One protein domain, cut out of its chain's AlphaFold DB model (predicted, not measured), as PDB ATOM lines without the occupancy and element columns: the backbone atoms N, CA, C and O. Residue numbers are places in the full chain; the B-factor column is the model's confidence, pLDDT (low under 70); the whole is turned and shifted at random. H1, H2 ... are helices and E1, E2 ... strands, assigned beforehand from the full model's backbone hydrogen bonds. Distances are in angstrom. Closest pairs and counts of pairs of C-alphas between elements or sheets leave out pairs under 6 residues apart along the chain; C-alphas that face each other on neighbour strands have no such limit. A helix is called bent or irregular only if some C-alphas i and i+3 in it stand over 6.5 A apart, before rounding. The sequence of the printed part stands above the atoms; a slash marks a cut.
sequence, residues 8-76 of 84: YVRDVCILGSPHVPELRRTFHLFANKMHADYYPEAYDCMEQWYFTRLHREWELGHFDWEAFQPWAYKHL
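This is residues 8 to 76 of the 84 residues of an uncharacterized protein of Dibothriocephalus latus (UniProt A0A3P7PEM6). One long helix, H2, makes the long side of a flat, loose model; the short helix H1 packs on the first part of H2, side by side with it, and the short strand E1 lies beyond H1, away from H2. A long loop, residues 24 to 39, leads from the end of H1 to the beginning of H2, and after H2 a shorter link leads away from its far end to a last short helix, H3, which touches no helix. The printed part has 69 residues with one named strand and three named helices, in the order E1, H1, H2, H3, and its class is mostly helix, with 32 helix and 3 strand residues among the 35 in named elements. The whole is loose, with a radius of gyration of the C-alphas of 13.8 A, and the C-alphas span 41 by 29 by 14 A along their three main axes.

Near the beginning of the printed part, residues 8 to 9 pair antiparallel with residues 12 to 13 of E1, the strand of residues 12 to 14. E1 pairs with no named strand. A tight link of 2 residues joins E1 to H1, the helix of residues 17 to 23, yet E1 and H1 are apart. H1 is irregular: C-alphas 18 and 21 are 7.3 A apart, where about 5 A is found in a regular helix, and its line is a rough one. A long link of 16 residues joins H1 to H2, the helix of residues 40 to 60. H1 and H2 touch, with 6 pairs of C-alphas within 8 A; their closest C-alphas are those of Ser 17 and Ala 42, 4.6 A apart. H2 touches H1 with residues 41 to 46 alone. The two helices run the same way at a shallow tilt of 30 degrees, and their centres are 13.7 A apart. A short link of 10 residues joins H2 to H3, the helix of residues 71 to 74, and H2 and H3 are apart. E1 is apart from both H2 and H3, and H1 is apart from H3. In the backbones, every O i to N i+4 pair of H2 is within hydrogen-bond range, while in H1 1 of 3 such pairs and 3 of 4 O i to N i+3 pairs are; H3, with 4 residues, is too short for any O i to N i+4 pair, and its one O i to N i+3 pair is within range.

E1 runs from Val 12, whose C-alpha is at (51.728, -4.940, -33.788), to Ile 14, 6.3 A from first to last C-alpha. H1 runs from Ser 17 to Leu 23, 9.9 A long. H2 begins at Pro 40, with its C-alpha at (52.899, -20.070, -23.693), and ends at Leu 60, with its C-alpha at (48.422, -40.077, -46.430); it is the longest helix, with 21 residues and 30.6 A. H3 runs from Trp 71 to Lys 74, 4.8 A long, and its last C-alpha is at (49.710, -20.503, -57.106).

The two C-alphas farthest apart are those of Arg 10 and Gly 61, 42.8 A from each other. The first and last printed C-alphas, those of Tyr 8 and Leu 76, are 28.9 A apart. The printed part has no cut. Its one long link, residues 24 to 39, holds no named element, and its C-alphas lie 4 to 18 A from the mean of the C-alphas. The mean pLDDT of the printed part is 90.4; it is 73 in H3, and residues 74 to 76 are under 70.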
ATOM      1  N   TYR A   8      48.675  -5.025 -28.057       95.25
ATOM      2  CA  TYR A   8      49.533  -4.398 -29.055       95.25
ATOM      3  C   TYR A   8      50.882  -4.002 -28.456       95.25
ATOM      4  O   TYR A   8      50.953  -3.494 -27.338       95.25
ATOM      5  N   VAL A   9      51.956  -4.188 -29.226       95.44
ATOM      6  CA  VAL A   9      53.288  -3.643 -28.928       95.44
ATOM      7  C   VAL A   9      53.807  -2.945 -30.178       95.44
ATOM      8  O   VAL A   9      54.091  -3.602 -31.182       95.44
ATOM      9  N   ARG A  10      53.959  -1.614 -30.106       95.06
ATOM     10  CA  ARG A  10      54.334  -0.761 -31.252       95.06
ATOM     11  C   ARG A  10      53.417  -1.020 -32.456       95.06
ATOM     12  O   ARG A  10      53.894  -1.385 -33.525       95.06
ATOM     13  N   ASP A  11      52.109  -0.957 -32.209       93.62
ATOM     14  CA  ASP A  11      51.039  -1.177 -33.194       93.62
ATOM     15  C   ASP A  11      51.002  -2.569 -33.854       93.62
ATOM     16  O   ASP A  11      50.228  -2.805 -34.779       93.62
ATOM     17  N   VAL A  12      51.776  -3.537 -33.349       94.62
ATOM     18  CA  VAL A  12      51.728  -4.940 -33.788       94.62
ATOM     19  C   VAL A  12      50.951  -5.778 -32.776       94.62
ATOM     20  O   VAL A  12      51.268  -5.747 -31.586       94.62
ATOM     21  N   CYS A  13      49.959  -6.538 -33.246       95.88
ATOM     22  CA  CYS A  13      49.225  -7.504 -32.426       95.88
ATOM     23  C   CYS A  13      50.162  -8.640 -31.989       95.88
ATOM     24  O   CYS A  13      50.867  -9.231 -32.814       95.88
ATOM     25  N   ILE A  14      50.192  -8.927 -30.688       96.75
ATOM     26  CA  ILE A  14      50.944 -10.055 -30.137       96.75
ATOM     27  C   ILE A  14      50.018 -11.263 -30.070       96.75
ATOM     28  O   ILE A  14      49.100 -11.299 -29.253       96.75
ATOM     29  N   LEU A  15      50.250 -12.247 -30.926       96.50
ATOM     30  CA  LEU A  15      49.410 -13.432 -31.036       96.50
ATOM     31  C   LEU A  15      49.517 -14.292 -29.768       96.50
ATOM     32  O   LEU A  15      50.505 -14.243 -29.037       96.50
ATOM     33  N   GLY A  16      48.470 -15.068 -29.521       96.56
ATOM     34  CA  GLY A  16      48.295 -15.905 -28.336       96.56
ATOM     35  C   GLY A  16      47.090 -16.824 -28.518       96.56
ATOM     36  O   GLY A  16      46.553 -16.909 -29.624       96.56
ATOM     37  N   SER A  17      46.621 -17.458 -27.446       96.94
ATOM     38  CA  SER A  17      45.607 -18.527 -27.485       96.94
ATOM     39  C   SER A  17      44.344 -18.203 -28.300       96.94
ATOM     40  O   SER A  17      43.923 -19.055 -29.085       96.94
ATOM     41  N   PRO A  18      43.775 -16.977 -28.246       96.38
ATOM     42  CA  PRO A  18      42.615 -16.619 -29.071       96.38
ATOM     43  C   PRO A  18      42.837 -16.712 -30.591       96.38
ATOM     44  O   PRO A  18      41.873 -16.832 -31.341       96.38
ATOM     45  N   HIS A  19      44.090 -16.658 -31.052       96.19
ATOM     46  CA  HIS A  19      44.451 -16.655 -32.473       96.19
ATOM     47  C   HIS A  19      44.746 -18.055 -33.029       96.19
ATOM     48  O   HIS A  19      44.776 -18.228 -34.245       96.19
ATOM     49  N   VAL A  20      44.932 -19.068 -32.173       95.44
ATOM     50  CA  VAL A  20      45.262 -20.446 -32.590       95.44
ATOM     51  C   VAL A  20      44.296 -20.998 -33.656       95.44
ATOM     52  O   VAL A  20      44.774 -21.572 -34.636       95.44
ATOM     53  N   PRO A  21      42.959 -20.811 -33.568       93.75
ATOM     54  CA  PRO A  21      42.047 -21.295 -34.607       93.75
ATOM     55  C   PRO A  21      42.289 -20.692 -35.999       93.75
ATOM     56  O   PRO A  21      42.063 -21.371 -37.000       93.75
ATOM     57  N   GLU A  22      42.728 -19.435 -36.072       91.81
ATOM     58  CA  GLU A  22      43.052 -18.757 -37.332       91.81
ATOM     59  C   GLU A  22      44.430 -19.186 -37.849       91.81
ATOM     60  O   GLU A  22      44.571 -19.523 -39.026       91.81
ATOM     61  N   LEU A  23      45.422 -19.283 -36.956       92.56
ATOM     62  CA  LEU A  23      46.781 -19.725 -37.288       92.56
ATOM     63  C   LEU A  23      46.826 -21.134 -37.896       92.56
ATOM     64  O   LEU A  23      47.652 -21.401 -38.761       92.56
ATOM     65  N   ARG A  24      45.908 -22.019 -37.499       91.75
ATOM     66  CA  ARG A  24      45.784 -23.382 -38.049       91.75
ATOM     67  C   ARG A  24      45.136 -23.455 -39.437       91.75
ATOM     68  O   ARG A  24      45.132 -24.523 -40.039       91.75
ATOM     69  N   ARG A  25      44.506 -22.376 -39.906       87.44
ATOM     70  CA  ARG A  25      43.714 -22.352 -41.154       87.44
ATOM     71  C   ARG A  25      44.275 -21.410 -42.205       87.44
ATOM     72  O   ARG A  25      43.933 -21.533 -43.378       87.44
ATOM     73  N   THR A  26      45.078 -20.437 -41.788       86.81
ATOM     74  CA  THR A  26      45.695 -19.496 -42.714       86.81
ATOM     75  C   THR A  26      46.703 -20.198 -43.618       86.81
ATOM     76  O   THR A  26      47.372 -21.152 -43.225       86.81
ATOM     77  N   PHE A  27      46.828 -19.709 -44.850       85.00
ATOM     78  CA  PHE A  27      47.824 -20.211 -45.788       85.00
ATOM     79  C   PHE A  27      49.215 -19.629 -45.523       85.00
ATOM     80  O   PHE A  27      50.171 -20.168 -46.072       85.00
ATOM     81  N   HIS A  28      49.360 -18.560 -44.725       87.06
ATOM     82  CA  HIS A  28      50.654 -17.928 -44.433       87.06
ATOM     83  C   HIS A  28      51.649 -18.902 -43.778       87.06
ATOM     84  O   HIS A  28      51.294 -19.631 -42.857       87.06
ATOM     85  N   LEU A  29      52.913 -18.889 -44.227       86.38
ATOM     86  CA  LEU A  29      53.955 -19.796 -43.709       86.38
ATOM     87  C   LEU A  29      54.401 -19.459 -42.282       86.38
ATOM     88  O   LEU A  29      54.746 -20.352 -41.516       86.38
ATOM     89  N   PHE A  30      54.421 -18.169 -41.947       91.38
ATOM     90  CA  PHE A  30      54.898 -17.660 -40.667       91.38
ATOM     91  C   PHE A  30      53.940 -16.605 -40.134       91.38
ATOM     92  O   PHE A  30      53.351 -15.839 -40.900       91.38
ATOM     93  N   ALA A  31      53.842 -16.529 -38.811       93.50
ATOM     94  CA  ALA A  31      53.075 -15.515 -38.109       93.50
ATOM     95  C   ALA A  31      54.001 -14.655 -37.238       93.50
ATOM     96  O   ALA A  31      55.030 -15.118 -36.748       93.50
ATOM     97  N   ASN A  32      53.642 -13.385 -37.059       95.06
ATOM     98  CA  ASN A  32      54.425 -12.402 -36.311       95.06
ATOM     99  C   ASN A  32      53.459 -11.421 -35.617       95.06
ATOM    100  O   ASN A  32      52.554 -10.925 -36.280       95.06
ATOM    101  N   LYS A  33      53.580 -11.080 -34.327       94.81
ATOM    102  CA  LYS A  33      54.601 -11.439 -33.316       94.81
ATOM    103  C   LYS A  33      54.027 -12.384 -32.260       94.81
ATOM    104  O   LYS A  33      52.847 -12.293 -31.951       94.81
ATOM    105  N   MET A  34      54.871 -13.209 -31.643       94.50
ATOM    106  CA  MET A  34      54.538 -14.005 -30.453       94.50
ATOM    107  C   MET A  34      55.626 -13.816 -29.384       94.50
ATOM    108  O   MET A  34      56.771 -13.506 -29.721       94.50
ATOM    109  N   HIS A  35      55.297 -14.002 -28.104       94.25
ATOM    110  CA  HIS A  35      56.261 -13.947 -26.994       94.25
ATOM    111  C   HIS A  35      56.108 -15.189 -26.116       94.25
ATOM    112  O   HIS A  35      54.992 -15.526 -25.748       94.25
ATOM    113  N   ALA A  36      57.205 -15.887 -25.816       90.56
ATOM    114  CA  ALA A  36      57.164 -17.179 -25.119       90.56
ATOM    115  C   ALA A  36      56.593 -17.091 -23.690       90.56
ATOM    116  O   ALA A  36      56.043 -18.058 -23.180       90.56
ATOM    117  N   ASP A  37      56.690 -15.924 -23.055       93.19
ATOM    118  CA  ASP A  37      56.154 -15.620 -21.726       93.19
ATOM    119  C   ASP A  37      54.722 -15.050 -21.757       93.19
ATOM    120  O   ASP A  37      54.177 -14.664 -20.723       93.19
ATOM    121  N   TYR A  38      54.094 -14.976 -22.935       94.62
ATOM    122  CA  TYR A  38      52.770 -14.391 -23.126       94.62
ATOM    123  C   TYR A  38      51.904 -15.310 -23.992       94.62
ATOM    124  O   TYR A  38      52.025 -15.313 -25.215       94.62
ATOM    125  N   TYR A  39      51.009 -16.053 -23.334       96.12
ATOM    126  CA  TYR A  39      50.289 -17.211 -23.886       96.12
ATOM    127  C   TYR A  39      51.225 -18.362 -24.309       96.12
ATOM    128  O   TYR A  39      51.218 -18.750 -25.481       96.12
ATOM    129  N   PRO A  40      52.044 -18.917 -23.390       96.12
ATOM    130  CA  PRO A  40      52.899 -20.070 -23.693       96.12
ATOM    131  C   PRO A  40      52.100 -21.257 -24.247       96.12
ATOM    132  O   PRO A  40      52.544 -21.916 -25.180       96.12
ATOM    133  N   GLU A  41      50.869 -21.463 -23.778       96.94
ATOM    134  CA  GLU A  41      50.014 -22.556 -24.236       96.94
ATOM    135  C   GLU A  41      49.625 -22.435 -25.720       96.94
ATOM    136  O   GLU A  41      49.290 -23.431 -26.362       96.94
ATOM    137  N   ALA A  42      49.694 -21.231 -26.300       96.19
ATOM    138  CA  ALA A  42      49.494 -21.042 -27.731       96.19
ATOM    139  C   ALA A  42      50.641 -21.651 -28.550       96.19
ATOM    140  O   ALA A  42      50.387 -22.181 -29.633       96.19
ATOM    141  N   TYR A  43      51.878 -21.610 -28.036       94.62
ATOM    142  CA  TYR A  43      53.015 -22.293 -28.655       94.62
ATOM    143  C   TYR A  43      52.815 -23.802 -28.607       94.62
ATOM    144  O   TYR A  43      52.872 -24.435 -29.658       94.62
ATOM    145  N   ASP A  44      52.481 -24.344 -27.433       96.25
ATOM    146  CA  ASP A  44      52.241 -25.780 -27.250       96.25
ATOM    147  C   ASP A  44      51.123 -26.280 -28.180       96.25
ATOM    148  O   ASP A  44      51.263 -27.292 -28.867       96.25
ATOM    149  N   CYS A  45      50.021 -25.526 -28.277       96.44
ATOM    150  CA  CYS A  45      48.907 -25.867 -29.164       96.44
ATOM    151  C   CYS A  45      49.306 -25.851 -30.645       96.44
ATOM    152  O   CYS A  45      48.856 -26.707 -31.414       96.44
ATOM    153  N   MET A  46      50.112 -24.873 -31.070       95.44
ATOM    154  CA  MET A  46      50.583 -24.796 -32.454       95.44
ATOM    155  C   MET A  46      51.591 -25.904 -32.766       95.44
ATOM    156  O   MET A  46      51.485 -26.527 -33.821       95.44
ATOM    157  N   GLU A  47      52.519 -26.190 -31.853       95.81
ATOM    158  CA  GLU A  47      53.496 -27.272 -31.986       95.81
ATOM    159  C   GLU A  47      52.800 -28.635 -32.089       95.81
ATOM    160  O   GLU A  47      53.016 -29.377 -33.053       95.81
ATOM    161  N   GLN A  48      51.881 -28.928 -31.166       97.19
ATOM    162  CA  GLN A  48      51.085 -30.154 -31.200       97.19
ATOM    163  C   GLN A  48      50.290 -30.273 -32.507       97.19
ATOM    164  O   GLN A  48      50.209 -31.357 -33.095       97.19
ATOM    165  N   TRP A  49      49.703 -29.170 -32.986       95.19
ATOM    166  CA  TRP A  49      48.977 -29.167 -34.253       95.19
ATOM    167  C   TRP A  49      49.886 -29.466 -35.448       95.19
ATOM    168  O   TRP A  49      49.505 -30.284 -36.289       95.19
ATOM    169  N   TYR A  50      51.083 -28.872 -35.517       93.88
ATOM    170  CA  TYR A  50      52.045 -29.168 -36.580       93.88
ATOM    171  C   TYR A  50      52.457 -30.639 -36.572       93.88
ATOM    172  O   TYR A  50      52.410 -31.272 -37.625       93.88
ATOM    173  N   PHE A  51      52.789 -31.207 -35.411       96.31
ATOM    174  CA  PHE A  51      53.141 -32.627 -35.326       96.31
ATOM    175  C   PHE A  51      51.983 -33.540 -35.727       96.31
ATOM    176  O   PHE A  51      52.187 -34.491 -36.478       96.31
ATOM    177  N   THR A  52      50.759 -33.220 -35.303       94.81
ATOM    178  CA  THR A  52      49.561 -33.977 -35.705       94.81
ATOM    179  C   THR A  52      49.345 -33.913 -37.218       94.81
ATOM    180  O   THR A  52      49.065 -34.931 -37.848       94.81
ATOM    181  N   ARG A  53      49.505 -32.727 -37.823       93.44
ATOM    182  CA  ARG A  53      49.384 -32.544 -39.274       93.44
ATOM    183  C   ARG A  53      50.453 -33.332 -40.027       93.44
ATOM    184  O   ARG A  53      50.112 -34.051 -40.955       93.44
ATOM    185  N   LEU A  54      51.717 -33.233 -39.610       94.06
ATOM    186  CA  LEU A  54      52.830 -33.956 -40.232       94.06
ATOM    187  C   LEU A  54      52.636 -35.473 -40.157       94.06
ATOM    188  O   LEU A  54      52.858 -36.166 -41.145       94.06
ATOM    189  N   HIS A  55      52.167 -35.984 -39.017       95.38
ATOM    190  CA  HIS A  55      51.847 -37.402 -38.874       95.38
ATOM    191  C   HIS A  55      50.779 -37.843 -39.882       95.38
ATOM    192  O   HIS A  55      50.962 -38.835 -40.584       95.38
ATOM    193  N   ARG A  56      49.698 -37.064 -40.015       93.88
ATOM    194  CA  ARG A  56      48.642 -37.323 -41.003       93.88
ATOM    195  C   ARG A  56      49.178 -37.273 -42.437       93.88
ATOM    196  O   ARG A  56      48.824 -38.122 -43.246       93.88
ATOM    197  N   GLU A  57      50.043 -36.314 -42.758       94.06
ATOM    198  CA  GLU A  57      50.679 -36.205 -44.081       94.06
ATOM    199  C   GLU A  57      51.563 -37.418 -44.402       94.06
ATOM    200  O   GLU A  57      51.558 -37.901 -45.536       94.06
ATOM    201  N   TRP A  58      52.275 -37.959 -43.409       95.25
ATOM    202  CA  TRP A  58      53.043 -39.197 -43.566       95.25
ATOM    203  C   TRP A  58      52.153 -40.414 -43.808       95.25
ATOM    204  O   TRP A  58      52.473 -41.225 -44.674       95.25
ATOM    205  N   GLU A  59      51.035 -40.531 -43.091       95.31
ATOM    206  CA  GLU A  59      50.064 -41.614 -43.296       95.31
ATOM    207  C   GLU A  59      49.378 -41.531 -44.668       95.31
ATOM    208  O   GLU A  59      49.152 -42.555 -45.311       95.31
ATOM    209  N   LEU A  60      49.063 -40.317 -45.133       93.44
ATOM    210  CA  LEU A  60      48.422 -40.077 -46.430       93.44
ATOM    211  C   LEU A  60      49.389 -40.197 -47.618       93.44
ATOM    212  O   LEU A  60      48.958 -40.468 -48.738       93.44
ATOM    213  N   GLY A  61      50.685 -39.952 -47.406       94.12
ATOM    214  CA  GLY A  61      51.687 -39.877 -48.473       94.12
ATOM    215  C   GLY A  61      51.588 -38.613 -49.342       94.12
ATOM    216  O   GLY A  61      52.222 -38.536 -50.394       94.12
ATOM    217  N   HIS A  62      50.795 -37.622 -48.926       88.38
ATOM    218  CA  HIS A  62      50.654 -36.326 -49.588       88.38
ATOM    219  C   HIS A  62      50.294 -35.225 -48.579       88.38
ATOM    220  O   HIS A  62      49.933 -35.504 -47.439       88.38
ATOM    221  N   PHE A  63      50.358 -33.962 -49.015       84.56
ATOM    222  CA  PHE A  63      49.992 -32.804 -48.191       84.56
ATOM    223  C   PHE A  63      48.540 -32.864 -47.704       84.56
ATOM    224  O   PHE A  63      47.646 -33.259 -48.461       84.56
ATOM    225  N   ASP A  64      48.288 -32.408 -46.477       86.88
ATOM    226  CA  ASP A  64      46.935 -32.298 -45.938       86.88
ATOM    227  C   ASP A  64      46.255 -31.051 -46.524       86.88
ATOM    228  O   ASP A  64      46.409 -29.938 -46.020       86.88
ATOM    229  N   TRP A  65      45.497 -31.245 -47.607       81.06
ATOM    230  CA  TRP A  65      44.779 -30.179 -48.318       81.06
ATOM    231  C   TRP A  65      43.717 -29.462 -47.468       81.06
ATOM    232  O   TRP A  65      43.296 -28.359 -47.824       81.06
ATOM    233  N   GLU A  66      43.267 -30.066 -46.363       80.19
ATOM    234  CA  GLU A  66      42.333 -29.433 -45.426       80.19
ATOM    235  C   GLU A  66      43.062 -28.470 -44.482       80.19
ATOM    236  O   GLU A  66      42.522 -27.425 -44.118       80.19
ATOM    237  N   ALA A  67      44.294 -28.817 -44.098       79.62
ATOM    238  CA  ALA A  67      45.114 -28.065 -43.150       79.62
ATOM    239  C   ALA A  67      46.108 -27.095 -43.816       79.62
ATOM    240  O   ALA A  67      46.622 -26.190 -43.156       79.62
ATOM    241  N   PHE A  68      46.403 -27.270 -45.103       79.06
ATOM    242  CA  PHE A  68      47.261 -26.392 -45.887       79.06
ATOM    243  C   PHE A  68      46.683 -26.221 -47.292       79.06
ATOM    244  O   PHE A  68      46.348 -27.190 -47.967       79.06
ATOM    245  N   GLN A  69      46.588 -24.974 -47.759       78.12
ATOM    246  CA  GLN A  69      46.029 -24.634 -49.068       78.12
ATOM    247  C   GLN A  69      47.122 -24.130 -50.036       78.12
ATOM    248  O   GLN A  69      47.251 -22.920 -50.235       78.12
ATOM    249  N   PRO A  70      47.896 -25.024 -50.694       73.44
ATOM    250  CA  PRO A  70      48.954 -24.646 -51.638       73.44
ATOM    251  C   PRO A  70      48.497 -23.742 -52.784       73.44
ATOM    252  O   PRO A  70      49.277 -22.941 -53.295       73.44
ATOM    253  N   TRP A  71      47.231 -23.840 -53.201       72.81
ATOM    254  CA  TRP A  71      46.694 -23.026 -54.295       72.81
ATOM    255  C   TRP A  71      46.726 -21.523 -53.983       72.81
ATOM    256  O   TRP A  71      46.791 -20.717 -54.916       72.81
ATOM    257  N   ALA A  72      46.737 -21.132 -52.704       75.31
ATOM    258  CA  ALA A  72      46.902 -19.738 -52.311       75.31
ATOM    259  C   ALA A  72      48.239 -19.174 -52.826       75.31
ATOM    260  O   ALA A  72      48.297 -18.032 -53.269       75.31
ATOM    261  N   TYR A  73      49.286 -20.007 -52.892       72.81
ATOM    262  CA  TYR A  73      50.592 -19.643 -53.447       72.81
ATOM    263  C   TYR A  73      50.641 -19.671 -54.973       72.81
ATOM    264  O   TYR A  73      51.423 -18.932 -55.565       72.81
ATOM    265  N   LYS A  74      49.781 -20.455 -55.634       69.69
ATOM    266  CA  LYS A  74      49.710 -20.503 -57.106       69.69
ATOM    267  C   LYS A  74      49.436 -19.124 -57.717       69.69
ATOM    268  O   LYS A  74      49.929 -18.828 -58.797       69.69
ATOM    269  N   HIS A  75      48.686 -18.280 -57.012       66.75
ATOM    270  CA  HIS A  75      48.367 -16.916 -57.441       66.75
ATOM    271  C   HIS A  75      49.431 -15.885 -57.032       66.75
ATOM    272  O   HIS A  75      49.365 -14.737 -57.460       66.75
ATOM    273  N   LEU A  76      50.405 -16.287 -56.209       66.38
ATOM    274  CA  LEU A  76      51.484 -15.434 -55.704       66.38
ATOM    275  C   LEU A  76      52.799 -15.635 -56.478       66.38
ATOM    276  O   LEU A  76      53.710 -14.819 -56.347       66.38
TER     277      LEU A  76